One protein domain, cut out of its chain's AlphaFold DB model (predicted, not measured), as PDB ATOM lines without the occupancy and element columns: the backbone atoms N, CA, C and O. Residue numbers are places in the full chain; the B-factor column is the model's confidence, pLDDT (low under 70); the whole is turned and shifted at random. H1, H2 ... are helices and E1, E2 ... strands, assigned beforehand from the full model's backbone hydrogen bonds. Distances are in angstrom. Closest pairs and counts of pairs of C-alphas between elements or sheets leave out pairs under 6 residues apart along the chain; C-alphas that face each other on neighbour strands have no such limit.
ATOM      1  N   LYS A  37     132.789 123.250 198.103       55.84
ATOM      2  CA  LYS A  37     133.108 123.349 196.683       55.84
ATOM      3  C   LYS A  37     134.518 123.925 196.615       55.84
ATOM      4  O   LYS A  37     134.746 125.024 197.106       55.84
ATOM      5  N   ILE A  38     135.461 123.133 196.120       61.97
ATOM      6  CA  ILE A  38     136.827 123.598 195.905       61.97
ATOM      7  C   ILE A  38     136.805 124.336 194.574       61.97
ATOM      8  O   ILE A  38     136.427 123.775 193.541       61.97
ATOM      9  N   GLU A  39     137.144 125.614 194.625       78.56
ATOM     10  CA  GLU A  39     137.167 126.477 193.453       78.56
ATOM     11  C   GLU A  39     138.264 126.019 192.487       78.56
ATOM     12  O   GLU A  39     139.330 125.568 192.916       78.56
ATOM     13  N   LEU A  40     138.020 126.164 191.177       78.12
ATOM     14  CA  LEU A  40     138.999 125.902 190.109       78.12
ATOM     15  C   LEU A  40     140.389 126.472 190.448       78.12
ATOM     16  O   LEU A  40     141.409 125.831 190.211       78.12
ATOM     17  N   TYR A  41     140.427 127.671 191.018       81.88
ATOM     18  CA  TYR A  41     141.670 128.313 191.403       81.88
ATOM     19  C   TYR A  41     142.418 127.515 192.487       81.88
ATOM     20  O   TYR A  41     143.579 127.164 192.283       81.88
ATOM     21  N   GLU A  42     141.752 127.161 193.594       83.44
ATOM     22  CA  GLU A  42     142.346 126.413 194.715       83.44
ATOM     23  C   GLU A  42     142.879 125.037 194.267       83.44
ATOM     24  O   GLU A  42     144.016 124.678 194.577       83.44
ATOM     25  N   ILE A  43     142.091 124.279 193.492       83.25
ATOM     26  CA  ILE A  43     142.468 122.923 193.053       83.25
ATOM     27  C   ILE A  43     143.661 122.933 192.093       83.25
ATOM     28  O   ILE A  43     144.579 122.122 192.236       83.25
ATOM     29  N   VAL A  44     143.685 123.852 191.120       86.31
ATOM     30  CA  VAL A  44     144.808 123.946 190.180       86.31
ATOM     31  C   VAL A  44     146.063 124.366 190.952       86.31
ATOM     32  O   VAL A  44     147.142 123.832 190.685       86.31
ATOM     33  N   GLN A  45     145.942 125.275 191.937       87.44
ATOM     34  CA  GLN A  45     147.070 125.718 192.773       87.44
ATOM     35  C   GLN A  45     147.670 124.573 193.584       87.44
ATOM     36  O   GLN A  45     148.888 124.397 193.579       87.44
ATOM     37  N   GLU A  46     146.833 123.781 194.251       86.50
ATOM     38  CA  GLU A  46     147.277 122.628 195.037       86.50
ATOM     39  C   GLU A  46     148.036 121.611 194.169       86.50
ATOM     40  O   GLU A  46     149.094 121.108 194.562       86.50
ATOM     41  N   ILE A  47     147.537 121.353 192.956       90.62
ATOM     42  CA  ILE A  47     148.175 120.432 192.012       90.62
ATOM     43  C   ILE A  47     149.550 120.952 191.587       90.62
ATOM     44  O   ILE A  47     150.534 120.230 191.743       90.62
ATOM     45  N   PHE A  48     149.657 122.202 191.128       91.19
ATOM     46  CA  PHE A  48     150.941 122.758 190.673       91.19
ATOM     47  C   PHE A  48     151.913 123.130 191.800       91.19
ATOM     48  O   PHE A  48     153.062 123.487 191.531       91.19
ATOM     49  N   PHE A  49     151.485 123.021 193.059       89.75
ATOM     50  CA  PHE A  49     152.389 123.047 194.207       89.75
ATOM     51  C   PHE A  49     153.174 121.734 194.356       89.75
ATOM     52  O   PHE A  49     154.308 121.748 194.830       89.75
ATOM     53  N   SER A  50     152.584 120.603 193.955       90.62
ATOM     54  CA  SER A  50     153.150 119.262 194.187       90.62
ATOM     55  C   SER A  50     153.590 118.535 192.913       90.62
ATOM     56  O   SER A  50     154.353 117.570 192.995       90.62
ATOM     57  N   TYR A  51     153.108 118.968 191.748       94.94
ATOM     58  CA  TYR A  51     153.331 118.322 190.457       94.94
ATOM     59  C   TYR A  51     153.669 119.357 189.383       94.94
ATOM     60  O   TYR A  51     153.082 120.434 189.341       94.94
ATOM     61  N   ASP A  52     154.551 118.987 188.457       94.62
ATOM     62  CA  ASP A  52     154.860 119.806 187.277       94.62
ATOM     63  C   ASP A  52     153.953 119.477 186.085       94.62
ATOM     64  O   ASP A  52     153.983 120.159 185.067       94.62
ATOM     65  N   SER A  53     153.119 118.442 186.189       97.06
ATOM     66  CA  SER A  53     152.139 118.118 185.157       97.06
ATOM     67  C   SER A  53     150.875 117.506 185.737       97.06
ATOM     68  O   SER A  53     150.882 116.961 186.842       97.06
ATOM     69  N   CYS A  54     149.772 117.599 185.003       96.69
ATOM     70  CA  CYS A  54     148.513 116.988 185.393       96.69
ATOM     71  C   CYS A  54     147.638 116.623 184.193       96.69
ATOM     72  O   CYS A  54     147.769 117.165 183.094       96.69
ATOM     73  N   LEU A  55     146.738 115.676 184.430       95.38
ATOM     74  CA  LEU A  55     145.624 115.342 183.555       95.38
ATOM     75  C   LEU A  55     144.429 116.188 183.976       95.38
ATOM     76  O   LEU A  55     144.028 116.128 185.139       95.38
ATOM     77  N   LEU A  56     143.855 116.937 183.040       94.44
ATOM     78  CA  LEU A  56     142.620 117.688 183.233       94.44
ATOM     79  C   LEU A  56     141.514 117.015 182.422       94.44
ATOM     80  O   LEU A  56     141.626 116.908 181.204       94.44
ATOM     81  N   ALA A  57     140.455 116.578 183.101       90.62
ATOM     82  CA  ALA A  57     139.271 115.994 182.488       90.62
ATOM     83  C   ALA A  57     138.051 116.904 182.671       90.62
ATOM     84  O   ALA A  57     137.681 117.236 183.799       90.62
ATOM     85  N   ILE A  58     137.403 117.257 181.565       89.56
ATOM     86  CA  ILE A  58     136.204 118.096 181.511       89.56
ATOM     87  C   ILE A  58     135.181 117.384 180.628       89.56
ATOM     88  O   ILE A  58     135.438 117.161 179.451       89.56
ATOM     89  N   ASN A  59     134.025 117.018 181.187       85.06
ATOM     90  CA  ASN A  59     132.942 116.342 180.455       85.06
ATOM     91  C   ASN A  59     133.412 115.146 179.583       85.06
ATOM     92  O   ASN A  59     133.010 115.004 178.434       85.06
ATOM     93  N   GLY A  60     134.319 114.315 180.112       77.38
ATOM     94  CA  GLY A  60     134.895 113.155 179.408       77.38
ATOM     95  C   GLY A  60     136.078 113.467 178.482       77.38
ATOM     96  O   GLY A  60     136.858 112.570 178.168       77.38
ATOM     97  N   GLU A  61     136.288 114.732 178.113       86.56
ATOM     98  CA  GLU A  61     137.457 115.154 177.343       86.56
ATOM     99  C   GLU A  61     138.665 115.371 178.246       86.56
ATOM    100  O   GLU A  61     138.539 115.923 179.338       86.56
ATOM    101  N   ILE A  62     139.846 114.948 177.791       90.44
ATOM    102  CA  ILE A  62     141.066 114.954 178.602       90.44
ATOM    103  C   ILE A  62     142.156 115.732 177.879       90.44
ATOM    104  O   ILE A  62     142.424 115.459 176.715       90.44
ATOM    105  N   CYS A  63     142.827 116.643 178.580       94.25
ATOM    106  CA  CYS A  63     144.029 117.337 178.115       94.25
ATOM    107  C   CYS A  63     145.180 117.176 179.126       94.25
ATOM    108  O   CYS A  63     144.956 116.907 180.311       94.25
ATOM    109  N   ALA A  64     146.422 117.323 178.656       97.19
ATOM    110  CA  ALA A  64     147.587 117.428 179.534       97.19
ATOM    111  C   ALA A  64     147.850 118.897 179.853       97.19
ATOM    112  O   ALA A  64     147.802 119.735 178.952       97.19
ATOM    113  N   ILE A  65     148.232 119.195 181.090       97.31
ATOM    114  CA  ILE A  65     148.819 120.488 181.441       97.31
ATOM    115  C   ILE A  65     150.212 120.242 182.007       97.31
ATOM    116  O   ILE A  65     150.387 119.386 182.871       97.31
ATOM    117  N   MET A  66     151.204 120.980 181.516       96.06
ATOM    118  CA  MET A  66     152.592 120.918 181.975       96.06
ATOM    119  C   MET A  66     153.071 122.310 182.365       96.06
ATOM    120  O   MET A  66     152.904 123.265 181.610       96.06
ATOM    121  N   LYS A  67     153.690 122.424 183.532       92.62
ATOM    122  CA  LYS A  67     154.439 123.601 183.943       92.62
ATOM    123  C   LYS A  67     155.840 123.506 183.350       92.62
ATOM    124  O   LYS A  67     156.505 122.485 183.489       92.62
ATOM    125  N   HIS A  68     156.288 124.570 182.700       87.75
ATOM    126  CA  HIS A  68     157.647 124.657 182.186       87.75
ATOM    127  C   HIS A  68     158.157 126.088 182.345       87.75
ATOM    128  O   HIS A  68     157.637 127.017 181.722       87.75
ATOM    129  N   ASN A  69     159.170 126.265 183.196       85.75
ATOM    130  CA  ASN A  69     159.612 127.575 183.674       85.75
ATOM    131  C   ASN A  69     158.424 128.378 184.250       85.75
ATOM    132  O   ASN A  69     157.701 127.872 185.112       85.75
ATOM    133  N   ASP A  70     158.204 129.597 183.756       85.69
ATOM    134  CA  ASP A  70     157.110 130.483 184.174       85.69
ATOM    135  C   ASP A  70     155.793 130.250 183.404       85.69
ATOM    136  O   ASP A  70     154.809 130.954 183.625       85.69
ATOM    137  N   TYR A  71     155.755 129.266 182.501       89.94
ATOM    138  CA  TYR A  71     154.625 129.025 181.607       89.94
ATOM    139  C   TYR A  71     153.849 127.766 181.976       89.94
ATOM    140  O   TYR A  71     154.386 126.799 182.525       89.94
ATOM    141  N   TYR A  72     152.587 127.753 181.554       94.38
ATOM    142  CA  TYR A  72     151.711 126.592 181.625       94.38
ATOM    143  C   TYR A  72     151.277 126.185 180.225       94.38
ATOM    144  O   TYR A  72     150.701 126.969 179.468       94.38
ATOM    145  N   VAL A  73     151.555 124.943 179.868       95.62
ATOM    146  CA  VAL A  73     151.366 124.424 178.521       95.62
ATOM    147  C   VAL A  73     150.219 123.434 178.526       95.62
ATOM    148  O   VAL A  73     150.315 122.387 179.161       95.62
ATOM    149  N   VAL A  74     149.141 123.768 177.818       96.69
ATOM    150  CA  VAL A  74     147.987 122.883 177.630       96.69
ATOM    151  C   VAL A  74     148.177 122.137 176.319       96.69
ATOM    152  O   VAL A  74     148.332 122.759 175.268       96.69
ATOM    153  N   VAL A  75     148.176 120.811 176.370       96.19
ATOM    154  CA  VAL A  75     148.197 119.947 175.188       96.19
ATOM    155  C   VAL A  75     146.823 119.318 175.058       96.19
ATOM    156  O   VAL A  75     146.453 118.448 175.849       96.19
ATOM    157  N   ASP A  76     146.075 119.773 174.060       94.00
ATOM    158  CA  ASP A  76     144.755 119.260 173.730       94.00
ATOM    159  C   ASP A  76     144.814 118.546 172.379       94.00
ATOM    160  O   ASP A  76     145.108 119.130 171.340       94.00
ATOM    161  N   TYR A  77     144.569 117.245 172.393       89.00
ATOM    162  CA  TYR A  77     144.644 116.373 171.219       89.00
ATOM    163  C   TYR A  77     143.280 116.173 170.550       89.00
ATOM    164  O   TYR A  77     143.162 115.359 169.628       89.00
ATOM    165  N   ASN A  78     142.272 116.936 170.978       86.00
ATOM    166  CA  ASN A  78     140.970 117.041 170.339       86.00
ATOM    167  C   ASN A  78     140.931 118.067 169.209       86.00
ATOM    168  O   ASN A  78     141.890 118.765 168.894       86.00
ATOM    169  N   VAL A  79     139.752 118.144 168.603       83.00
ATOM    170  CA  VAL A  79     139.379 119.063 167.535       83.00
ATOM    171  C   VAL A  79     139.113 120.457 168.132       83.00
ATOM    172  O   VAL A  79     137.967 120.877 168.299       83.00
ATOM    173  N   ARG A  80     140.182 121.178 168.508       83.62
ATOM    174  CA  ARG A  80     140.096 122.520 169.122       83.62
ATOM    175  C   ARG A  80     141.021 123.556 168.494       83.62
ATOM    176  O   ARG A  80     141.971 123.249 167.781       83.62
ATOM    177  N   ASN A  81     140.724 124.825 168.759       84.31
ATOM    178  CA  ASN A  81     141.614 125.946 168.475       84.31
ATOM    179  C   ASN A  81     142.405 126.381 169.727       84.31
ATOM    180  O   ASN A  81     142.181 125.895 170.832       84.31
ATOM    181  N   ALA A  82     143.319 127.340 169.558       84.56
ATOM    182  CA  ALA A  82     144.173 127.834 170.643       84.56
ATOM    183  C   ALA A  82     143.417 128.590 171.757       84.56
ATOM    184  O   ALA A  82     143.993 128.864 172.804       84.56
ATOM    185  N   SER A  83     142.141 128.922 171.550       82.69
ATOM    186  CA  SER A  83     141.268 129.538 172.554       82.69
ATOM    187  C   SER A  83     140.475 128.506 173.366       82.69
ATOM    188  O   SER A  83     139.614 128.899 174.141       82.69
ATOM    189  N   GLY A  84     140.709 127.202 173.164       78.06
ATOM    190  CA  GLY A  84     139.964 126.133 173.843       78.06
ATOM    191  C   GLY A  84     138.574 125.863 173.250       78.06
ATOM    192  O   GLY A  84     137.801 125.078 173.801       78.06
ATOM    193  N   LEU A  85     138.241 126.469 172.109       82.44
ATOM    194  CA  LEU A  85     136.949 126.277 171.448       82.44
ATOM    195  C   LEU A  85     137.021 125.131 170.436       82.44
ATOM    196  O   LEU A  85     138.041 124.956 169.762       82.44
ATOM    197  N   GLY A  86     135.919 124.390 170.289       78.81
ATOM    198  CA  GLY A  86     135.750 123.424 169.200       78.81
ATOM    199  C   GLY A  86     135.975 124.069 167.826       78.81
ATOM    200  O   GLY A  86     135.644 125.238 167.616       78.81
ATOM    201  N   SER A  87     136.581 123.338 166.892       76.69
ATOM    202  CA  SER A  87     136.930 123.875 165.571       76.69
ATOM    203  C   SER A  87     136.666 122.862 164.467       76.69
ATOM    204  O   SER A  87     137.278 121.814 164.471       76.69
ATOM    205  N   ASP A  88     135.868 123.189 163.451       65.12
ATOM    206  CA  ASP A  88     135.517 122.247 162.362       65.12
ATOM    207  C   ASP A  88     136.708 121.773 161.504       65.12
ATOM    208  O   ASP A  88     136.599 120.842 160.712       65.12
ATOM    209  N   ILE A  89     137.858 122.430 161.656       63.47
ATOM    210  CA  ILE A  89     139.137 122.132 160.992       63.47
ATOM    211  C   ILE A  89     140.195 121.697 162.024       63.47
ATOM    212  O   ILE A  89     141.396 121.729 161.759       63.47
ATOM    213  N   GLY A  90     139.755 121.422 163.252       65.50
ATOM    214  CA  GLY A  90     140.587 121.299 164.436       65.50
ATOM    215  C   GLY A  90     141.478 120.069 164.384       65.50
ATOM    216  O   GLY A  90     141.023 118.937 164.265       65.50
ATOM    217  N   THR A  91     142.768 120.314 164.518       84.56
ATOM    218  CA  THR A  91     143.793 119.315 164.798       84.56
ATOM    219  C   THR A  91     144.150 119.397 166.277       84.56
ATOM    220  O   THR A  91     143.745 120.339 166.960       84.56
ATOM    221  N   SER A  92     144.980 118.471 166.754       91.62
ATOM    222  CA  SER A  92     145.629 118.641 168.053       91.62
ATOM    223  C   SER A  92     146.334 120.005 168.150       91.62
ATOM    224  O   SER A  92     146.836 120.541 167.150       91.62
ATOM    225  N   VAL A  93     146.359 120.581 169.349       94.06
ATOM    226  CA  VAL A  93     146.921 121.896 169.643       94.06
ATOM    227  C   VAL A  93     147.689 121.888 170.966       94.06
ATOM    228  O   VAL A  93     147.264 121.321 171.968       94.06
ATOM    229  N   VAL A  94     148.837 122.552 170.965       94.81
ATOM    230  CA  VAL A  94     149.589 122.937 172.161       94.81
ATOM    231  C   VAL A  94     149.405 124.435 172.339       94.81
ATOM    232  O   VAL A  94     149.664 125.189 171.401       94.81
ATOM    233  N   VAL A  95     148.973 124.872 173.515       93.94
ATOM    234  CA  VAL A  95     148.746 126.284 173.846       93.94
ATOM    235  C   VAL A  95     149.673 126.693 174.978       93.94
ATOM    236  O   VAL A  95     149.703 126.049 176.029       93.94
ATOM    237  N   PHE A  96     150.429 127.767 174.760       93.50
ATOM    238  CA  PHE A  96     151.353 128.313 175.748       93.50
ATOM    239  C   PHE A  96     150.675 129.459 176.503       93.50
ATOM    240  O   PHE A  96     150.364 130.494 175.917       93.50
ATOM    241  N   ASN A  97     150.462 129.274 177.804       90.94
ATOM    242  CA  ASN A  97     149.901 130.280 178.700       90.94
ATOM    243  C   ASN A  97     151.048 130.935 179.472       90.94
ATOM    244  O   ASN A  97     151.874 130.233 180.064       90.94
ATOM    245  N   THR A  98     151.126 132.267 179.433       87.06
ATOM    246  CA  THR A  98     152.307 133.013 179.907       87.06
ATOM    247  C   THR A  98     152.369 133.156 181.419       87.06
ATOM    248  O   THR A  98     153.412 133.488 181.969       87.06
ATOM    249  N   ASN A  99     151.238 132.946 182.086       84.62
ATOM    250  CA  ASN A  99     151.098 133.085 183.520       84.62
ATOM    251  C   ASN A  99     149.896 132.264 184.019       84.62
ATOM    252  O   ASN A  99     149.150 131.659 183.244       84.62
ATOM    253  N   TRP A 100     149.707 132.275 185.336       85.00
ATOM    254  CA  TRP A 100     148.608 131.596 186.019       85.00
ATOM    255  C   TRP A 100     147.218 132.006 185.519       85.00
ATOM    256  O   TRP A 100     146.348 131.164 185.308       85.00
ATOM    257  N   GLN A 101     147.006 133.305 185.320       85.25
ATOM    258  CA  GLN A 101     145.715 133.863 184.945       85.25
ATOM    259  C   GLN A 101     145.304 133.433 183.536       85.25
ATOM    260  O   GLN A 101     144.146 133.076 183.323       85.25
ATOM    261  N   ASP A 102     146.260 133.398 182.606       88.81
ATOM    262  CA  ASP A 102     146.055 132.886 181.250       88.81
ATOM    263  C   ASP A 102     145.607 131.418 181.281       88.81
ATOM    264  O   ASP A 102     144.654 131.052 180.596       88.81
ATOM    265  N   LEU A 103     146.248 130.588 182.117       92.38
ATOM    266  CA  LEU A 103     145.869 129.183 182.273       92.38
ATOM    267  C   LEU A 103     144.432 129.045 182.790       92.38
ATOM    268  O   LEU A 103     143.654 128.279 182.228       92.38
ATOM    269  N   ILE A 104     144.069 129.781 183.845       90.75
ATOM    270  CA  ILE A 104     142.718 129.721 184.422       90.75
ATOM    271  C   ILE A 104     141.667 130.180 183.404       90.75
ATOM    272  O   ILE A 104     140.640 129.521 183.258       90.75
ATOM    273  N   LEU A 105     141.938 131.250 182.648       88.38
ATOM    274  CA  LEU A 105     141.063 131.708 181.564       88.38
ATOM    275  C   LEU A 105     140.934 130.666 180.444       88.38
ATOM    276  O   LEU A 105     139.847 130.483 179.898       88.38
ATOM    277  N   HIS A 106     142.018 129.964 180.108       91.94
ATOM    278  CA  HIS A 106     141.983 128.891 179.120       91.94
ATOM    279  C   HIS A 106     141.133 127.703 179.598       91.94
ATOM    280  O   HIS A 106     140.328 127.173 178.834       91.94
ATOM    281  N   ILE A 107     141.266 127.307 180.869       92.44
ATOM    282  CA  ILE A 107     140.440 126.249 181.466       92.44
ATOM    283  C   ILE A 107     138.964 126.675 181.507       92.44
ATOM    284  O   ILE A 107     138.108 125.879 181.134       92.44
ATOM    285  N   ASP A 108     138.653 127.925 181.870       89.00
ATOM    286  CA  ASP A 108     137.282 128.465 181.815       89.00
ATOM    287  C   ASP A 108     136.700 128.385 180.394       89.00
ATOM    288  O   ASP A 108     135.582 127.910 180.193       89.00
ATOM    289  N   ALA A 109     137.481 128.764 179.379       90.12
ATOM    290  CA  ALA A 109     137.060 128.659 177.984       90.12
ATOM    291  C   ALA A 109     136.776 127.205 177.561       90.12
ATOM    292  O   ALA A 109     135.790 126.955 176.863       90.12
ATOM    293  N   LEU A 110     137.587 126.240 178.018       91.12
ATOM    294  CA  LEU A 110     137.340 124.811 177.800       91.12
ATOM    295  C   LEU A 110     136.047 124.351 178.485       91.12
ATOM    296  O   LEU A 110     135.230 123.697 177.839       91.12
ATOM    297  N   MET A 111     135.836 124.719 179.752       90.00
ATOM    298  CA  MET A 111     134.623 124.397 180.519       90.00
ATOM    299  C   MET A 111     133.364 124.908 179.814       90.00
ATOM    300  O   MET A 111     132.423 124.144 179.593       90.00
ATOM    301  N   VAL A 112     133.379 126.171 179.373       89.31
ATOM    302  CA  VAL A 112     132.283 126.779 178.607       89.31
ATOM    303  C   VAL A 112     132.083 126.063 177.272       89.31
ATOM    304  O   VAL A 112     130.956 125.702 176.936       89.31
ATOM    305  N   SER A 113     133.159 125.806 176.517       89.19
ATOM    306  CA  SER A 113     133.076 125.107 175.227       89.19
ATOM    307  C   SER A 113     132.541 123.682 175.354       89.19
ATOM    308  O   SER A 113     131.999 123.158 174.383       89.19
ATOM    309  N   LEU A 114     132.741 123.042 176.505       87.38
ATOM    310  CA  LEU A 114     132.315 121.676 176.798       87.38
ATOM    311  C   LEU A 114     130.991 121.597 177.555       87.38
ATOM    312  O   LEU A 114     130.544 120.490 177.861       87.38
ATOM    313  N   ASN A 115     130.366 122.748 177.831       88.56
ATOM    314  CA  ASN A 115     129.147 122.864 178.623       88.56
ATOM    315  C   ASN A 115     129.262 122.116 179.967       88.56
ATOM    316  O   ASN A 115     128.398 121.316 180.328       88.56
ATOM    317  N   ALA A 116     130.370 122.348 180.672       86.25
ATOM    318  CA  ALA A 116     130.695 121.707 181.937       86.25
ATOM    319  C   ALA A 116     130.663 122.714 183.094       86.25
ATOM    320  O   ALA A 116     131.140 123.840 182.972       86.25
ATOM    321  N   ASP A 117     130.152 122.276 184.239       83.44
ATOM    322  CA  ASP A 117     130.174 123.000 185.516       83.44
ATOM    323  C   ASP A 117     131.250 122.467 186.479       83.44
ATOM    324  O   ASP A 117     131.599 123.113 187.472       83.44
ATOM    325  N   THR A 118     131.793 121.290 186.164       83.75
ATOM    326  CA  THR A 118     132.763 120.549 186.961       83.75
ATOM    327  C   THR A 118     133.899 119.991 186.108       83.75
ATOM    328  O   THR A 118     133.760 119.744 184.909       83.75
ATOM    329  N   LEU A 119     135.043 119.786 186.755       88.69
ATOM    330  CA  LEU A 119     136.253 119.211 186.171       88.69
ATOM    331  C   LEU A 119     136.923 118.259 187.154       88.69
ATOM    332  O   LEU A 119     136.690 118.339 188.361       88.69
ATOM    333  N   ASN A 120     137.801 117.401 186.643       87.12
ATOM    334  CA  ASN A 120     138.684 116.559 187.443       87.12
ATOM    335  C   ASN A 120     140.145 116.830 187.080       87.12
ATOM    336  O   ASN A 120     140.477 116.916 185.900       87.12
ATOM    337  N   ILE A 121     141.022 116.905 188.080       90.81
ATOM    338  CA  ILE A 121     142.469 117.057 187.889       90.81
ATOM    339  C   ILE A 121     143.203 115.946 188.625       90.81
ATOM    340  O   ILE A 121     142.893 115.638 189.776       90.81
ATOM    341  N   CYS A 122     144.192 115.349 187.968       91.06
ATOM    342  CA  CYS A 122     145.091 114.366 188.558       91.06
ATOM    343  C   CYS A 122     146.535 114.778 188.280       91.06
ATOM    344  O   CYS A 122     146.947 114.850 187.124       91.06
ATOM    345  N   GLY A 123     147.296 115.073 189.334       95.50
ATOM    346  CA  GLY A 123     148.723 115.367 189.218       95.50
ATOM    347  C   GLY A 123     149.495 114.146 188.725       95.50
ATOM    348  O   GLY A 123     149.215 113.023 189.141       95.50
ATOM    349  N   VAL A 124     150.472 114.360 187.852       97.19
ATOM    350  CA  VAL A 124     151.346 113.311 187.328       97.19
ATOM    351  C   VAL A 124     152.785 113.769 187.486       97.19
ATOM    352  O   VAL A 124     153.165 114.858 187.050       97.19
ATOM    353  N   LYS A 125     153.601 112.938 188.130       96.81
ATOM    354  CA  LYS A 125     155.049 113.122 188.184       96.81
ATOM    355  C   LYS A 125     155.697 112.185 187.180       96.81
ATOM    356  O   LYS A 125     155.417 110.989 187.191       96.81
ATOM    357  N   VAL A 126     156.576 112.729 186.347       96.94
ATOM    358  CA  VAL A 126     157.295 111.979 185.314       96.94
ATOM    359  C   VAL A 126     158.784 112.012 185.619       96.94
ATOM    360  O   VAL A 126     159.334 113.066 185.924       96.94
ATOM    361  N   GLN A 127     159.435 110.855 185.567       95.56
ATOM    362  CA  GLN A 127     160.874 110.714 185.788       95.56
ATOM    363  C   GLN A 127     161.479 109.896 184.650       95.56
ATOM    364  O   GLN A 127     160.970 108.826 184.321       95.56
ATOM    365  N   VAL A 128     162.572 110.379 184.058       94.88
ATOM    366  CA  VAL A 128     163.347 109.602 183.082       94.88
ATOM    367  C   VAL A 128     164.170 108.564 183.837       94.88
ATOM    368  O   VAL A 128     164.927 108.908 184.744       94.88
ATOM    369  N   ILE A 129     164.039 107.297 183.459       93.62
ATOM    370  CA  ILE A 129     164.871 106.216 183.979       93.62
ATOM    371  C   ILE A 129     166.160 106.223 183.155       93.62
ATOM    372  O   ILE A 129     166.196 105.759 182.014       93.62
ATOM    373  N   GLU A 130     167.222 106.803 183.710       82.56
ATOM    374  CA  GLU A 130     168.550 106.736 183.104       82.56
ATOM    375  C   GLU A 130     169.043 105.285 183.180       82.56
ATOM    376  O   GLU A 130     169.242 104.736 184.264       82.56
ATOM    377  N   SER A 131     169.240 104.631 182.032       59.28
ATOM    378  CA  SER A 131     169.985 103.375 182.015       59.28
ATOM    379  C   SER A 131     171.426 103.683 182.418       59.28
ATOM    380  O   SER A 131     172.056 104.521 181.766       59.28
ATOM    381  N   GLU A 132     171.971 103.010 183.434       48.00
ATOM    382  CA  GLU A 132     173.411 103.027 183.709       48.00
ATOM    383  C   GLU A 132     174.148 102.467 182.484       48.00
ATOM    384  O   GLU A 132     174.371 101.262 182.346       48.00
ATOM    385  N   VAL A 166     151.161 125.647 168.964       92.81
ATOM    386  CA  VAL A 166     151.564 124.700 167.910       92.81
ATOM    387  C   VAL A 166     150.343 123.869 167.539       92.81
ATOM    388  O   VAL A 166     149.579 123.486 168.418       92.81
ATOM    389  N   ARG A 167     150.148 123.581 166.253       93.56
ATOM    390  CA  ARG A 167     149.082 122.688 165.777       93.56
ATOM    391  C   ARG A 167     149.672 121.451 165.124       93.56
ATOM    392  O   ARG A 167     150.660 121.565 164.398       93.56
ATOM    393  N   GLY A 168     149.055 120.305 165.382       94.25
ATOM    394  CA  GLY A 168     149.323 119.055 164.682       94.25
ATOM    395  C   GLY A 168     148.739 119.084 163.272       94.25
ATOM    396  O   GLY A 168     148.041 120.023 162.893       94.25
ATOM    397  N   SER A 169     149.014 118.046 162.490       94.31
ATOM    398  CA  SER A 169     148.345 117.804 161.208       94.31
ATOM    399  C   SER A 169     147.089 116.942 161.355       94.31
ATOM    400  O   SER A 169     146.253 116.925 160.454       94.31
ATOM    401  N   PHE A 170     146.924 116.275 162.501       93.56
ATOM    402  CA  PHE A 170     145.751 115.470 162.843       93.56
ATOM    403  C   PHE A 170     145.419 115.559 164.343       93.56
ATOM    404  O   PHE A 170     146.121 116.194 165.140       93.56
ATOM    405  N   HIS A 171     144.304 114.948 164.732       92.50
ATOM    406  CA  HIS A 171     143.838 114.833 166.116       92.50
ATOM    407  C   HIS A 171     143.648 113.354 166.484       92.50
ATOM    408  O   HIS A 171     143.735 112.472 165.632       92.50
ATOM    409  N   GLN A 172     143.373 113.056 167.754       90.94
ATOM    410  CA  GLN A 172     143.238 111.670 168.230       90.94
ATOM    411  C   GLN A 172     142.085 110.873 167.584       90.94
ATOM    412  O   GLN A 172     142.073 109.646 167.597       90.94
ATOM    413  N   GLY A 173     141.105 111.572 167.014       91.19
ATOM    414  CA  GLY A 173     139.948 110.991 166.328       91.19
ATOM    415  C   GLY A 173     140.182 110.711 164.842       91.19
ATOM    416  O   GLY A 173     139.226 110.411 164.133       91.19
ATOM    417  N   ASP A 174     141.414 110.859 164.351       93.62
ATOM    418  CA  ASP A 174     141.748 110.621 162.948       93.62
ATOM    419  C   ASP A 174     141.507 109.154 162.549       93.62
ATOM    420  O   ASP A 174     141.846 108.223 163.283       93.62
ATOM    421  N   PHE A 175     140.944 108.947 161.354       93.62
ATOM    422  CA  PHE A 175     140.562 107.633 160.826       93.62
ATOM    423  C   PHE A 175     141.741 106.668 160.650       93.62
ATOM    424  O   PHE A 175     141.532 105.466 160.478       93.62
ATOM    425  N   LYS A 176     142.979 107.172 160.656       94.75
ATOM    426  CA  LYS A 176     144.176 106.335 160.600       94.75
ATOM    427  C   LYS A 176     144.357 105.480 161.860       94.75
ATOM    428  O   LYS A 176     145.055 104.469 161.801       94.75
ATOM    429  N   PHE A 177     143.782 105.893 162.991       95.62
ATOM    430  CA  PHE A 177     143.914 105.194 164.264       95.62
ATOM    431  C   PHE A 177     142.864 104.098 164.401       95.62
ATOM    432  O   PHE A 177     141.676 104.312 164.169       95.62
ATOM    433  N   LYS A 178     143.294 102.913 164.844       95.69
ATOM    434  CA  LYS A 178     142.390 101.776 165.073       95.69
ATOM    435  C   LYS A 178     141.372 102.065 166.180       95.69
ATOM    436  O   LYS A 178     140.233 101.618 166.093       95.69
ATOM    437  N   TRP A 179     141.803 102.793 167.207       92.25
ATOM    438  CA  TRP A 179     141.021 103.113 168.401       92.25
ATOM    439  C   TRP A 179     140.774 104.619 168.523       92.25
ATOM    440  O   TRP A 179     140.843 105.178 169.615       92.25
ATOM    441  N   ALA A 180     140.524 105.270 167.384       91.38
ATOM    442  CA  ALA A 180     140.343 106.712 167.284       91.38
ATOM    443  C   ALA A 180     139.386 107.261 168.362       91.38
ATOM    444  O   ALA A 180     138.268 106.771 168.528       91.38
ATOM    445  N   GLY A 181     139.838 108.283 169.091       88.38
ATOM    446  CA  GLY A 181     139.091 108.957 170.158       88.38
ATOM    447  C   GLY A 181     139.192 108.323 171.553       88.38
ATOM    448  O   GLY A 181     138.701 108.916 172.506       88.38
ATOM    449  N   ARG A 182     139.829 107.155 171.716       89.25
ATOM    450  CA  ARG A 182     139.915 106.440 173.011       89.25
ATOM    451  C   ARG A 182     141.260 106.606 173.724       89.25
ATOM    452  O   ARG A 182     141.396 106.258 174.895       89.25
ATOM    453  N   GLN A 183     142.254 107.152 173.029       93.12
ATOM    454  CA  GLN A 183     143.648 107.211 173.459       93.12
ATOM    455  C   GLN A 183     144.023 108.489 174.230       93.12
ATOM    456  O   GLN A 183     145.197 108.689 174.527       93.12
ATOM    457  N   CYS A 184     143.061 109.346 174.585       91.75
ATOM    458  CA  CYS A 184     143.299 110.671 175.172       91.75
ATOM    459  C   CYS A 184     144.236 110.654 176.392       91.75
ATOM    460  O   CYS A 184     145.191 111.431 176.443       91.75
ATOM    461  N   VAL A 185     144.024 109.731 177.339       93.50
ATOM    462  CA  VAL A 185     144.874 109.585 178.537       93.50
ATOM    463  C   VAL A 185     146.286 109.117 178.174       93.50
ATOM    464  O   VAL A 185     147.275 109.601 178.718       93.50
ATOM    465  N   ALA A 186     146.402 108.198 177.214       96.62
ATOM    466  CA  ALA A 186     147.695 107.696 176.761       96.62
ATOM    467  C   ALA A 186     148.493 108.776 176.011       96.62
ATOM    468  O   ALA A 186     149.701 108.905 176.211       96.62
ATOM    469  N   VAL A 187     147.820 109.595 175.193       97.38
ATOM    470  CA  VAL A 187     148.429 110.746 174.510       97.38
ATOM    471  C   VAL A 187     148.916 111.791 175.510       97.38
ATOM    472  O   VAL A 187     150.008 112.329 175.327       97.38
ATOM    473  N   SER A 188     148.184 112.045 176.599       97.44
ATOM    474  CA  SER A 188     148.662 112.968 177.637       97.44
ATOM    475  C   SER A 188     149.917 112.447 178.339       97.44
ATOM    476  O   SER A 188     150.860 113.215 178.522       97.44
ATOM    477  N   LEU A 189     149.985 111.151 178.663       97.44
ATOM    478  CA  LEU A 189     151.202 110.541 179.218       97.44
ATOM    479  C   LEU A 189     152.384 110.646 178.252       97.44
ATOM    480  O   LEU A 189     153.487 111.007 178.666       97.44
ATOM    481  N   ALA A 190     152.154 110.368 176.965       98.12
ATOM    482  CA  ALA A 190     153.171 110.521 175.932       98.12
ATOM    483  C   ALA A 190     153.658 111.974 175.839       98.12
ATOM    484  O   ALA A 190     154.862 112.204 175.746       98.12
ATOM    485  N   ALA A 191     152.759 112.958 175.923       98.06
ATOM    486  CA  ALA A 191     153.122 114.373 175.904       98.06
ATOM    487  C   ALA A 191     154.036 114.736 177.086       98.06
ATOM    488  O   ALA A 191     155.108 115.308 176.883       98.06
ATOM    489  N   MET A 192     153.655 114.337 178.305       97.88
ATOM    490  CA  MET A 192     154.436 114.590 179.523       97.88
ATOM    491  C   MET A 192     155.803 113.890 179.491       97.88
ATOM    492  O   MET A 192     156.816 114.470 179.880       97.88
ATOM    493  N   ALA A 193     155.863 112.658 178.981       97.88
ATOM    494  CA  ALA A 193     157.114 111.925 178.815       97.88
ATOM    495  C   ALA A 193     158.032 112.585 177.780       97.88
ATOM    496  O   ALA A 193     159.201 112.850 178.055       97.88
ATOM    497  N   MET A 194     157.503 112.918 176.602       97.06
ATOM    498  CA  MET A 194     158.299 113.516 175.533       97.06
ATOM    499  C   MET A 194     158.762 114.934 175.866       97.06
ATOM    500  O   MET A 194     159.839 115.321 175.416       97.06
ATOM    501  N   HIS A 195     158.030 115.667 176.710       95.75
ATOM    502  CA  HIS A 195     158.473 116.955 177.244       95.75
ATOM    503  C   HIS A 195     159.806 116.844 178.005       95.75
ATOM    504  O   HIS A 195     160.664 117.716 177.884       95.75
ATOM    505  N   ASN A 196     160.011 115.731 178.721       93.62
ATOM    506  CA  ASN A 196     161.251 115.434 179.445       93.62
ATOM    507  C   ASN A 196     162.405 114.978 178.526       93.62
ATOM    508  O   ASN A 196     163.553 114.914 178.963       93.62
ATOM    509  N   VAL A 197     162.126 114.644 177.260       93.50
ATOM    510  CA  VAL A 197     163.153 114.330 176.247       93.50
ATOM    511  C   VAL A 197     163.554 115.585 175.488       93.50
ATOM    512  O   VAL A 197     164.736 115.833 175.256       93.50
ATOM    513  N   GLN A 198     162.556 116.364 175.083       92.25
ATOM    514  CA  GLN A 198     162.711 117.595 174.337       92.25
ATOM    515  C   GLN A 198     161.640 118.577 174.810       92.25
ATOM    516  O   GLN A 198     160.445 118.283 174.719       92.25
ATOM    517  N   SER A 199     162.080 119.754 175.271       93.44
ATOM    518  CA  SER A 199     161.175 120.786 175.786       93.44
ATOM    519  C   SER A 199     160.059 121.086 174.789       93.44
ATOM    520  O   SER A 199     160.291 121.239 173.585       93.44
ATOM    521  N   VAL A 200     158.848 121.237 175.324       93.62
ATOM    522  CA  VAL A 200     157.625 121.500 174.555       93.62
ATOM    523  C   VAL A 200     157.694 122.832 173.804       93.62
ATOM    524  O   VAL A 200     157.049 122.992 172.774       93.62
ATOM    525  N   PHE A 201     158.541 123.770 174.241       91.75
ATOM    526  CA  PHE A 201     158.779 125.020 173.512       91.75
ATOM    527  C   PHE A 201     159.516 124.849 172.190       91.75
ATOM    528  O   PHE A 201     159.404 125.701 171.310       91.75
ATOM    529  N   SER A 202     160.249 123.749 172.033       92.44
ATOM    530  CA  SER A 202     160.911 123.416 170.774       92.44
ATOM    531  C   SER A 202     160.054 122.544 169.860       92.44
ATOM    532  O   SER A 202     160.512 122.210 168.773       92.44
ATOM    533  N   TRP A 203     158.841 122.163 170.281       95.12
ATOM    534  CA  TRP A 203     157.985 121.309 169.468       95.12
ATOM    535  C   TRP A 203     157.477 122.046 168.234       95.12
ATOM    536  O   TRP A 203     157.048 123.204 168.269       95.12
ATOM    537  N   GLU A 204     157.476 121.320 167.132       94.62
ATOM    538  CA  GLU A 204     156.803 121.675 165.899       94.62
ATOM    539  C   GLU A 204     155.620 120.733 165.652       94.62
ATOM    540  O   GLU A 204     155.332 119.820 166.430       94.62
ATOM    541  N   THR A 205     154.907 120.955 164.548       95.62
ATOM    542  CA  THR A 205     153.771 120.123 164.131       95.62
ATOM    543  C   THR A 205     154.116 118.633 164.135       95.62
ATOM    544  O   THR A 205     153.337 117.832 164.646       95.62
ATOM    545  N   CYS A 206     155.302 118.255 163.645       96.50
ATOM    546  CA  CYS A 206     155.727 116.857 163.613       96.50
ATOM    547  C   CYS A 206     155.953 116.252 165.005       96.50
ATOM    548  O   CYS A 206     155.743 115.051 165.178       96.50
ATOM    549  N   ASP A 207     156.358 117.052 165.993       97.38
ATOM    550  CA  ASP A 207     156.573 116.575 167.361       97.38
ATOM    551  C   ASP A 207     155.242 116.302 168.054       97.38
ATOM    552  O   ASP A 207     155.071 115.241 168.659       97.38
ATOM    553  N   LEU A 208     154.272 117.209 167.892       96.81
ATOM    554  CA  LEU A 208     152.915 117.019 168.398       96.81
ATOM    555  C   LEU A 208     152.233 115.817 167.729       96.81
ATOM    556  O   LEU A 208     151.685 114.957 168.416       96.81
ATOM    557  N   ASP A 209     152.352 115.685 166.410       97.50
ATOM    558  CA  ASP A 209     151.862 114.515 165.676       97.50
ATOM    559  C   ASP A 209     152.509 113.216 166.177       97.50
ATOM    560  O   ASP A 209     151.843 112.194 166.368       97.50
ATOM    561  N   ASN A 210     153.821 113.244 166.428       97.69
ATOM    562  CA  ASN A 210     154.536 112.111 166.995       97.69
ATOM    563  C   ASN A 210     154.041 111.773 168.412       97.69
ATOM    564  O   ASN A 210     153.909 110.593 168.722       97.69
ATOM    565  N   VAL A 211     153.738 112.761 169.255       98.00
ATOM    566  CA  VAL A 211     153.144 112.543 170.585       98.00
ATOM    567  C   VAL A 211     151.784 111.852 170.482       98.00
ATOM    568  O   VAL A 211     151.549 110.875 171.193       98.00
ATOM    569  N   VAL A 212     150.920 112.281 169.557       97.56
ATOM    570  CA  VAL A 212     149.617 111.633 169.333       97.56
ATOM    571  C   VAL A 212     149.798 110.181 168.864       97.56
ATOM    572  O   VAL A 212     149.130 109.287 169.380       97.56
ATOM    573  N   ASN A 213     150.744 109.909 167.956       98.12
ATOM    574  CA  ASN A 213     151.054 108.538 167.526       98.12
ATOM    575  C   ASN A 213     151.616 107.666 168.667       98.12
ATOM    576  O   ASN A 213     151.265 106.495 168.775       98.12
ATOM    577  N   LEU A 214     152.492 108.215 169.515       98.50
ATOM    578  CA  LEU A 214     153.040 107.494 170.669       98.50
ATOM    579  C   LEU A 214     151.949 107.160 171.693       98.50
ATOM    580  O   LEU A 214     151.944 106.058 172.236       98.50
ATOM    581  N   GLY A 215     151.014 108.080 171.929       97.81
ATOM    582  CA  GLY A 215     149.854 107.830 172.778       97.81
ATOM    583  C   GLY A 215     148.928 106.748 172.224       97.81
ATOM    584  O   GLY A 215     148.508 105.868 172.970       97.81
ATOM    585  N   ASP A 216     148.659 106.759 170.915       98.12
ATOM    586  CA  ASP A 216     147.899 105.689 170.254       98.12
ATOM    587  C   ASP A 216     148.598 104.322 170.366       98.12
ATOM    588  O   ASP A 216     147.943 103.312 170.639       98.12
ATOM    589  N   SER A 217     149.931 104.289 170.245       98.25
ATOM    590  CA  SER A 217     150.728 103.075 170.463       98.25
ATOM    591  C   SER A 217     150.601 102.568 171.901       98.25
ATOM    592  O   SER A 217     150.302 101.394 172.097       98.25
ATOM    593  N   LEU A 218     150.755 103.445 172.903       98.25
ATOM    594  CA  LEU A 218     150.585 103.078 174.313       98.25
ATOM    595  C   LEU A 218     149.177 102.531 174.579       98.25
ATOM    596  O   LEU A 218     149.033 101.467 175.180       98.25
ATOM    597  N   TYR A 219     148.131 103.218 174.112       97.44
ATOM    598  CA  TYR A 219     146.759 102.730 174.261       97.44
ATOM    599  C   TYR A 219     146.584 101.353 173.603       97.44
ATOM    600  O   TYR A 219     146.009 100.441 174.197       97.44
ATOM    601  N   SER A 220     147.118 101.180 172.392       97.56
ATOM    602  CA  SER A 220     147.047  99.921 171.650       97.56
ATOM    603  C   SER A 220     147.758  98.772 172.363       97.56
ATOM    604  O   SER A 220     147.244  97.652 172.331       97.56
ATOM    605  N   ASP A 221     148.897  99.030 173.007       97.69
ATOM    606  CA  ASP A 221     149.627  98.042 173.803       97.69
ATOM    607  C   ASP A 221     148.819  97.625 175.035       97.69
ATOM    608  O   ASP A 221     148.604  96.431 175.243       97.69
ATOM    609  N   LEU A 222     148.296  98.596 175.796       96.38
ATOM    610  CA  LEU A 222     147.460  98.340 176.979       96.38
ATOM    611  C   LEU A 222     146.173  97.587 176.623       96.38
ATOM    612  O   LEU A 222     145.722  96.707 177.361       96.38
ATOM    613  N   HIS A 223     145.577  97.909 175.474       95.31
ATOM    614  CA  HIS A 223     144.416  97.192 174.966       95.31
ATOM    615  C   HIS A 223     144.777  95.746 174.589       95.31
ATOM    616  O   HIS A 223     144.008  94.823 174.857       95.31
ATOM    617  N   GLN A 224     145.924  95.516 173.946       95.50
ATOM    618  CA  GLN A 224     146.356  94.177 173.524       95.50
ATOM    619  C   GLN A 224     146.777  93.291 174.698       95.50
ATOM    620  O   GLN A 224     146.512  92.090 174.673       95.50
ATOM    621  N   SER A 225     147.388  93.867 175.734       95.38
ATOM    622  CA  SER A 225     147.769  93.150 176.955       95.38
ATOM    623  C   SER A 225     146.588  92.854 177.882       95.38
ATOM    624  O   SER A 225     146.754  92.114 178.851       95.38
ATOM    625  N   GLY A 226     145.405  93.418 177.611       93.19
ATOM    626  CA  GLY A 226     144.236  93.302 178.485       93.19
ATOM    627  C   GLY A 226     144.364  94.111 179.778       93.19
ATOM    628  O   GLY A 226     143.740  93.762 180.775       93.19
ATOM    629  N   SER A 227     145.184  95.168 179.778       92.88
ATOM    630  CA  SER A 227     145.422  96.028 180.944       92.88
ATOM    631  C   SER A 227     144.315  97.061 181.178       92.88
ATOM    632  O   SER A 227     144.212  97.589 182.280       92.88
ATOM    633  N   ILE A 228     143.477  97.336 180.173       89.62
ATOM    634  CA  ILE A 228     142.334  98.250 180.300       89.62
ATOM    635  C   ILE A 228     141.184  97.527 181.006       89.62
ATOM    636  O   ILE A 228     140.640  96.553 180.476       89.62
ATOM    637  N   THR A 229     140.802  98.009 182.191       86.19
ATOM    638  CA  THR A 229     139.827  97.325 183.054       86.19
ATOM    639  C   THR A 229     138.384  97.758 182.822       86.19
ATOM    640  O   THR A 229     137.479  97.156 183.403       86.19
ATOM    641  N   ASP A 230     138.149  98.761 181.969       79.75
ATOM    642  CA  ASP A 230     136.803  99.191 181.596       79.75
ATOM    643  C   ASP A 230     135.962  97.989 181.105       79.75
ATOM    644  O   ASP A 230     136.337  97.309 180.135       79.75
ATOM    645  N   PRO A 231     134.840  97.677 181.786       76.88
ATOM    646  CA  PRO A 231     134.006  96.533 181.446       76.88
ATOM    647  C   PRO A 231     133.201  96.737 180.159       76.88
ATOM    648  O   PRO A 231     132.662  95.758 179.645       76.88
ATOM    649  N   THR A 232     133.100  97.965 179.644       82.56
ATOM    650  CA  THR A 232     132.357  98.258 178.416       82.56
ATOM    651  C   THR A 232     133.144  97.881 177.155       82.56
ATOM    652  O   THR A 232     134.357  97.639 177.187       82.56
ATOM    653  N   ASP A 233     132.447  97.859 176.018       81.88
ATOM    654  CA  ASP A 233     133.062  97.715 174.692       81.88
ATOM    655  C   ASP A 233     133.837  98.979 174.263       81.88
ATOM    656  O   ASP A 233     134.612  98.951 173.296       81.88
ATOM    657  N   ASP A 234     133.669 100.093 174.986       76.69
ATOM    658  CA  ASP A 234     134.388 101.335 174.719       76.69
ATOM    659  C   ASP A 234     135.845 101.280 175.172       76.69
ATOM    660  O   ASP A 234     136.689 101.937 174.560       76.69
ATOM    661  N   LYS A 235     136.176 100.421 176.145       83.12
ATOM    662  CA  LYS A 235     137.555 100.194 176.607       83.12
ATOM    663  C   LYS A 235     138.280 101.509 176.887       83.12
ATOM    664  O   LYS A 235     139.403 101.730 176.430       83.12
ATOM    665  N   LEU A 236     137.625 102.408 177.608       83.50
ATOM    666  CA  LEU A 236     138.173 103.710 177.936       83.50
ATOM    667  C   LEU A 236     139.286 103.568 178.972       83.50
ATOM    668  O   LEU A 236     139.138 102.916 180.005       83.50
ATOM    669  N   LEU A 237     140.423 104.194 178.680       84.12
ATOM    670  CA  LEU A 237     141.588 104.146 179.550       84.12
ATOM    671  C   LEU A 237     141.394 105.087 180.745       84.12
ATOM    672  O   LEU A 237     141.095 106.266 180.563       84.12
ATOM    673  N   CYS A 238     141.603 104.565 181.953       82.75
ATOM    674  CA  CYS A 238     141.458 105.294 183.214       82.75
ATOM    675  C   CYS A 238     142.789 105.320 183.985       82.75
ATOM    676  O   CYS A 238     143.645 104.470 183.762       82.75
ATOM    677  N   ILE A 239     142.948 106.231 184.957       82.31
ATOM    678  CA  ILE A 239     144.181 106.345 185.773       82.31
ATOM    679  C   ILE A 239     144.662 105.011 186.375       82.31
ATOM    680  O   ILE A 239     145.855 104.734 186.285       82.31
ATOM    681  N   PRO A 240     143.795 104.158 186.964       82.38
ATOM    682  CA  PRO A 240     144.244 102.896 187.563       82.38
ATOM    683  C   PRO A 240     144.816 101.885 186.562       82.38
ATOM    684  O   PRO A 240     145.530 100.975 186.972       82.38
ATOM    685  N   ASP A 241     144.498 102.043 185.277       85.94
ATOM    686  CA  ASP A 241     144.955 101.166 184.196       85.94
ATOM    687  C   ASP A 241     146.285 101.651 183.594       85.94
ATOM    688  O   ASP A 241     146.867 100.984 182.734       85.94
ATOM    689  N   LEU A 242     146.767 102.827 184.014       91.31
ATOM    690  CA  LEU A 242     147.990 103.407 183.489       91.31
ATOM    691  C   LEU A 242     149.236 102.709 184.043       91.31
ATOM    692  O   LEU A 242     149.305 102.379 185.232       91.31
ATOM    693  N   PRO A 243     150.268 102.529 183.206       96.00
ATOM    694  CA  PRO A 243     151.504 101.908 183.643       96.00
ATOM    695  C   PRO A 243     152.262 102.816 184.616       96.00
ATOM    696  O   PRO A 243     152.296 104.034 184.455       96.00
ATOM    697  N   GLN A 244     152.935 102.232 185.606       96.50
ATOM    698  CA  GLN A 244     153.900 102.974 186.430       96.50
ATOM    699  C   GLN A 244     155.231 103.179 185.710       96.50
ATOM    700  O   GLN A 244     155.942 104.129 186.014       96.50
ATOM    701  N   GLU A 245     155.561 102.317 184.749       97.25
ATOM    702  CA  GLU A 245     156.750 102.439 183.914       97.25
ATOM    703  C   GLU A 245     156.404 102.115 182.464       97.25
ATOM    704  O   GLU A 245     155.700 101.142 182.190       97.25
ATOM    705  N   TYR A 246     156.891 102.924 181.527       97.69
ATOM    706  CA  TYR A 246     156.691 102.681 180.101       97.69
ATOM    707  C   TYR A 246     157.858 103.234 179.284       97.69
ATOM    708  O   TYR A 246     158.516 104.200 179.682       97.69
ATOM    709  N   VAL A 247     158.120 102.616 178.134       97.12
ATOM    710  CA  VAL A 247     159.192 103.024 177.225       97.12
ATOM    711  C   VAL A 247     158.584 103.729 176.024       97.12
ATOM    712  O   VAL A 247     157.943 103.104 175.185       97.12
ATOM    713  N   PHE A 248     158.840 105.030 175.904       95.50
ATOM    714  CA  PHE A 248     158.554 105.765 174.677       95.50
ATOM    715  C   PHE A 248     159.832 105.850 173.842       95.50
ATOM    716  O   PHE A 248     160.825 106.455 174.253       95.50
ATOM    717  N   LYS A 249     159.807 105.254 172.643       90.44
ATOM    718  CA  LYS A 249     160.972 105.130 171.750       90.44
ATOM    719  C   LYS A 249     162.134 104.397 172.440       90.44
ATOM    720  O   LYS A 249     162.095 103.180 172.572       90.44
ATOM    721  N   THR A 250     163.164 105.128 172.855       91.12
ATOM    722  CA  THR A 250     164.379 104.611 173.506       91.12
ATOM    723  C   THR A 250     164.482 105.013 174.974       91.12
ATOM    724  O   THR A 250     165.425 104.615 175.649       91.12
ATOM    725  N   ASN A 251     163.551 105.830 175.465       94.12
ATOM    726  CA  ASN A 251     163.594 106.398 176.802       94.12
ATOM    727  C   ASN A 251     162.570 105.678 177.678       94.12
ATOM    728  O   ASN A 251     161.390 105.597 177.335       94.12
ATOM    729  N   ALA A 252     163.037 105.138 178.799       96.81
ATOM    730  CA  ALA A 252     162.182 104.565 179.823       96.81
ATOM    731  C   ALA A 252     161.761 105.663 180.804       96.81
ATOM    732  O   ALA A 252     162.566 106.523 181.169       96.81
ATOM    733  N   PHE A 253     160.503 105.635 181.225       97.88
ATOM    734  CA  PHE A 253     159.929 106.618 182.135       97.88
ATOM    735  C   PHE A 253     159.227 105.923 183.280       97.88
ATOM    736  O   PHE A 253     158.608 104.880 183.079       97.88
ATOM    737  N   LYS A 254     159.275 106.556 184.449       98.06
ATOM    738  CA  LYS A 254     158.448 106.235 185.603       98.06
ATOM    739  C   LYS A 254     157.393 107.321 185.797       98.06
ATOM    740  O   LYS A 254     157.709 108.512 185.739       98.06
ATOM    741  N   PHE A 255     156.166 106.899 186.072       97.44
ATOM    742  CA  PHE A 255     155.005 107.743 186.322       97.44
ATOM    743  C   PHE A 255     154.489 107.518 187.741       97.44
ATOM    744  O   PHE A 255     154.285 106.383 188.176       97.44
ATOM    745  N   GLU A 256     154.259 108.609 188.464       96.25
ATOM    746  CA  GLU A 256     153.592 108.586 189.766       96.25
ATOM    747  C   GLU A 256     152.324 109.438 189.678       96.25
ATOM    748  O   GLU A 256     152.377 110.620 189.328       96.25
ATOM    749  N   TYR A 257     151.181 108.820 189.975       93.38
ATOM    750  CA  TYR A 257     149.861 109.435 189.853       93.38
ATOM    751  C   TYR A 257     149.388 109.943 191.212       93.38
ATOM    752  O   TYR A 257     149.313 109.192 192.188       93.38
ATOM    753  N   GLY A 258     149.065 111.229 191.269       88.19
ATOM    754  CA  GLY A 258     148.483 111.867 192.433       88.19
ATOM    755  C   GLY A 258     147.017 111.503 192.635       88.19
ATOM    756  O   GLY A 258     146.364 110.867 191.805       88.19
ATOM    757  N   ARG A 259     146.458 111.964 193.758       82.88
ATOM    758  CA  ARG A 259     145.013 111.876 193.981       82.88
ATOM    759  C   ARG A 259     144.277 112.700 192.924       82.88
ATOM    760  O   ARG A 259     144.688 113.811 192.604       82.88
ATOM    761  N   CYS A 260     143.181 112.148 192.415       82.19
ATOM    762  CA  CYS A 260     142.248 112.885 191.573       82.19
ATOM    763  C   CYS A 260     141.381 113.783 192.458       82.19
ATOM    764  O   CYS A 260     140.824 113.307 193.453       82.19
ATOM    765  N   VAL A 261     141.266 115.056 192.097       80.75
ATOM    766  CA  VAL A 261     140.419 116.032 192.785       80.75
ATOM    767  C   VAL A 261     139.395 116.571 191.785       80.75
ATOM    768  O   VAL A 261     139.711 116.727 190.604       80.75
ATOM    769  N   SER A 262     138.172 116.827 192.244       79.12
ATOM    770  CA  SER A 262     137.096 117.419 191.441       79.12
ATOM    771  C   SER A 262     136.839 118.857 191.896       79.12
ATOM    772  O   SER A 262     136.818 119.116 193.099       79.12
ATOM    773  N   GLY A 263     136.629 119.777 190.956       73.12
ATOM    774  CA  GLY A 263     136.373 121.197 191.235       73.12
ATOM    775  C   GLY A 263     135.235 121.768 190.390       73.12
ATOM    776  O   GLY A 263     134.785 121.120 189.444       73.12
ATOM    777  N   CYS A 264     134.777 122.979 190.724       73.69
ATOM    778  CA  CYS A 264     133.760 123.723 189.967       73.69
ATOM    779  C   CYS A 264     134.183 125.176 189.693       73.69
ATOM    780  O   CYS A 264     135.021 125.734 190.407       73.69
ATOM    781  N   VAL A 265     133.577 125.796 188.676       62.88
ATOM    782  CA  VAL A 265     133.745 127.226 188.361       62.88
ATOM    783  C   VAL A 265     132.666 128.025 189.097       62.88
ATOM    784  O   VAL A 265     131.482 127.748 188.911       62.88
ATOM    785  N   ASP A 266     133.045 129.001 189.930       53.78
ATOM    786  CA  ASP A 266     132.085 129.974 190.464       53.78
ATOM    787  C   ASP A 266     131.955 131.154 189.486       53.78
ATOM    788  O   ASP A 266     132.935 131.807 189.121       53.78
ATOM    789  N   VAL A 267     130.731 131.405 189.018       41.78
ATOM    790  CA  VAL A 267     130.410 132.397 187.977       41.78
ATOM    791  C   VAL A 267     130.673 133.829 188.465       41.78
ATOM    792  O   VAL A 267     130.824 134.738 187.651       41.78
ATOM    793  N   VAL A 268     130.784 134.034 189.780       40.19
ATOM    794  CA  VAL A 268     131.002 135.357 190.379       40.19
ATOM    795  C   VAL A 268     132.400 135.912 190.063       40.19
ATOM    796  O   VAL A 268     132.516 137.109 189.812       40.19
ATOM    797  N   ASP A 269     133.436 135.071 189.965       40.41
ATOM    798  CA  ASP A 269     134.804 135.525 189.651       40.41
ATOM    799  C   ASP A 269     135.105 135.587 188.149       40.41
ATOM    800  O   ASP A 269     135.940 136.384 187.719       40.41
ATOM    801  N   GLY A 270     134.392 134.828 187.311       37.84
ATOM    802  CA  GLY A 270     134.570 134.862 185.854       37.84
ATOM    803  C   GLY A 270     134.356 136.258 185.249       37.84
ATOM    804  O   GLY A 270     135.067 136.647 184.321       37.84
ATOM    805  N   GLU A 271     133.436 137.055 185.802       34.16
ATOM    806  CA  GLU A 271     133.215 138.450 185.389       34.16
ATOM    807  C   GLU A 271     134.351 139.390 185.834       34.16
ATOM    808  O   GLU A 271     134.732 140.299 185.087       34.16
ATOM    809  N   PHE A 272     134.968 139.149 186.997       34.28
ATOM    810  CA  PHE A 272     136.132 139.912 187.467       34.28
ATOM    811  C   PHE A 272     137.411 139.553 186.694       34.28
ATOM    812  O   PHE A 272     138.168 140.445 186.307       34.28
ATOM    813  N   LEU A 273     137.608 138.273 186.360       36.84
ATOM    814  CA  LEU A 273     138.725 137.823 185.523       36.84
ATOM    815  C   LEU A 273     138.607 138.347 184.083       36.84
ATOM    816  O   LEU A 273     139.596 138.782 183.490       36.84
ATOM    817  N   ARG A 274     137.389 138.370 183.525       34.97
ATOM    818  CA  ARG A 274     137.129 138.926 182.188       34.97
ATOM    819  C   ARG A 274     137.245 140.450 182.173       34.97
ATOM    820  O   ARG A 274     137.843 140.990 181.245       34.97
TER     821      ARG A 274
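AT A GLANCE: This is residues 37 to 132 and 166 to 274 of the 283 residues of a protein of Carassius auratus (UniProt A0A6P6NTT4). A strongly twisted, curled sheet of seven strands runs through the domain, with helix H3 in the curve of one face and H4 packed on H3, while H1 and H2 lie over the other face. The short helix H5 follows the long strand E7, off the sheet and near H2. The printed part has 205 residues, with five named helices and seven named strands in the order H1, E1, E2, E3, E4, H2, E5, H3, H4, E6, E7, H5. The antiparallel sheet has the order E4, E3, E2, E1, E5, E7, E6, and the class is mixed, helices and strands. The whole is compact, with a radius of gyration of the C-alphas of 16.1 A, and rounded, spanning 49 by 39 by 35 A.

HOW THE PARTS SIT: H1, residues 40 to 50, is on the sheet at a height of 7.8 A, over E1, residues 53 to 58, and E5, residues 118 to 129; its closest C-alphas to E5 are those of Ile 47 and Gly 123, 5.8 A. E1, E2 (residues 61 to 68), E3 (residues 71 to 76) and E4 (residues 93 to 97) form a meander, each strand the antiparallel neighbour of the one before; within hydrogen-bond range are N 56 and O 63, 2.9 A, N 73 and O 66, 2.8 A, and N 95 and O 74, 2.8 A. H2, residues 100 to 113, is on the sheet, which curls round it; the C-alphas of Asn 97 and Leu 103 are the closest of E4 and H2, 5.5 A. E5 is the neighbour of E1, with N 55 and O 122 at 2.8 A. The sheet also curls round H3, residues 184 to 195, whose closest C-alphas to E2 are those of Ser 188 and Ala 64, 5.0 A. H3 touches H4, residues 205 to 224, at a steep tilt of 53 degrees, opposite ways; the C-alphas of Val 187 and Gly 215 are the closest, 3.7 A. These make three layers, helices on both faces of a sheet: H3 and H4 on one face, H2 on the other. E6, residues 245 to 248, is an edge strand and forms a hairpin with E7, residues 251 to 264, with N 253 and O 246 at 2.9 A. E7 bends by 57 degrees at residue 259 and is the neighbour of E5, with N 121 and O 261 at 2.8 A. H5, residues 267 to 274, is not on the sheet; it is close to H2 but not clearly touching, the closest C-alphas being those of Leu 105 and Leu 273, 7.7 A. Every O i to N i+4 pair is within hydrogen-bond range in H2, H3 and H4, against 6 of 7 in H1 and 2 of 4 in H5.

IN THESE COORDINATES: H1 begins at C-alpha 40, (138.999, 125.902, 190.109). From first to last C-alpha, E7 measures 36.9 A, E5 35.3 A, H4 28.6 A, E2 22.8 A and H2 20.0 A. H4 begins at C-alpha 205, (153.771, 120.123, 164.131), and H5 ends at C-alpha 274, (137.129, 138.926, 182.188).

THE WHOLE: The two C-alphas farthest apart are those of Glu 132 and Val 268, 53.7 A. Residues 133 to 165 are not printed, and C-alphas 132 and 166 are 34.6 A apart across the cut. The links E3 to E4 and H4 to E6 are long. Mean pLDDT of the printed part is 87.4; residues 37 to 38, 88 to 90, 131 to 132 and 265 to 274 are under 70.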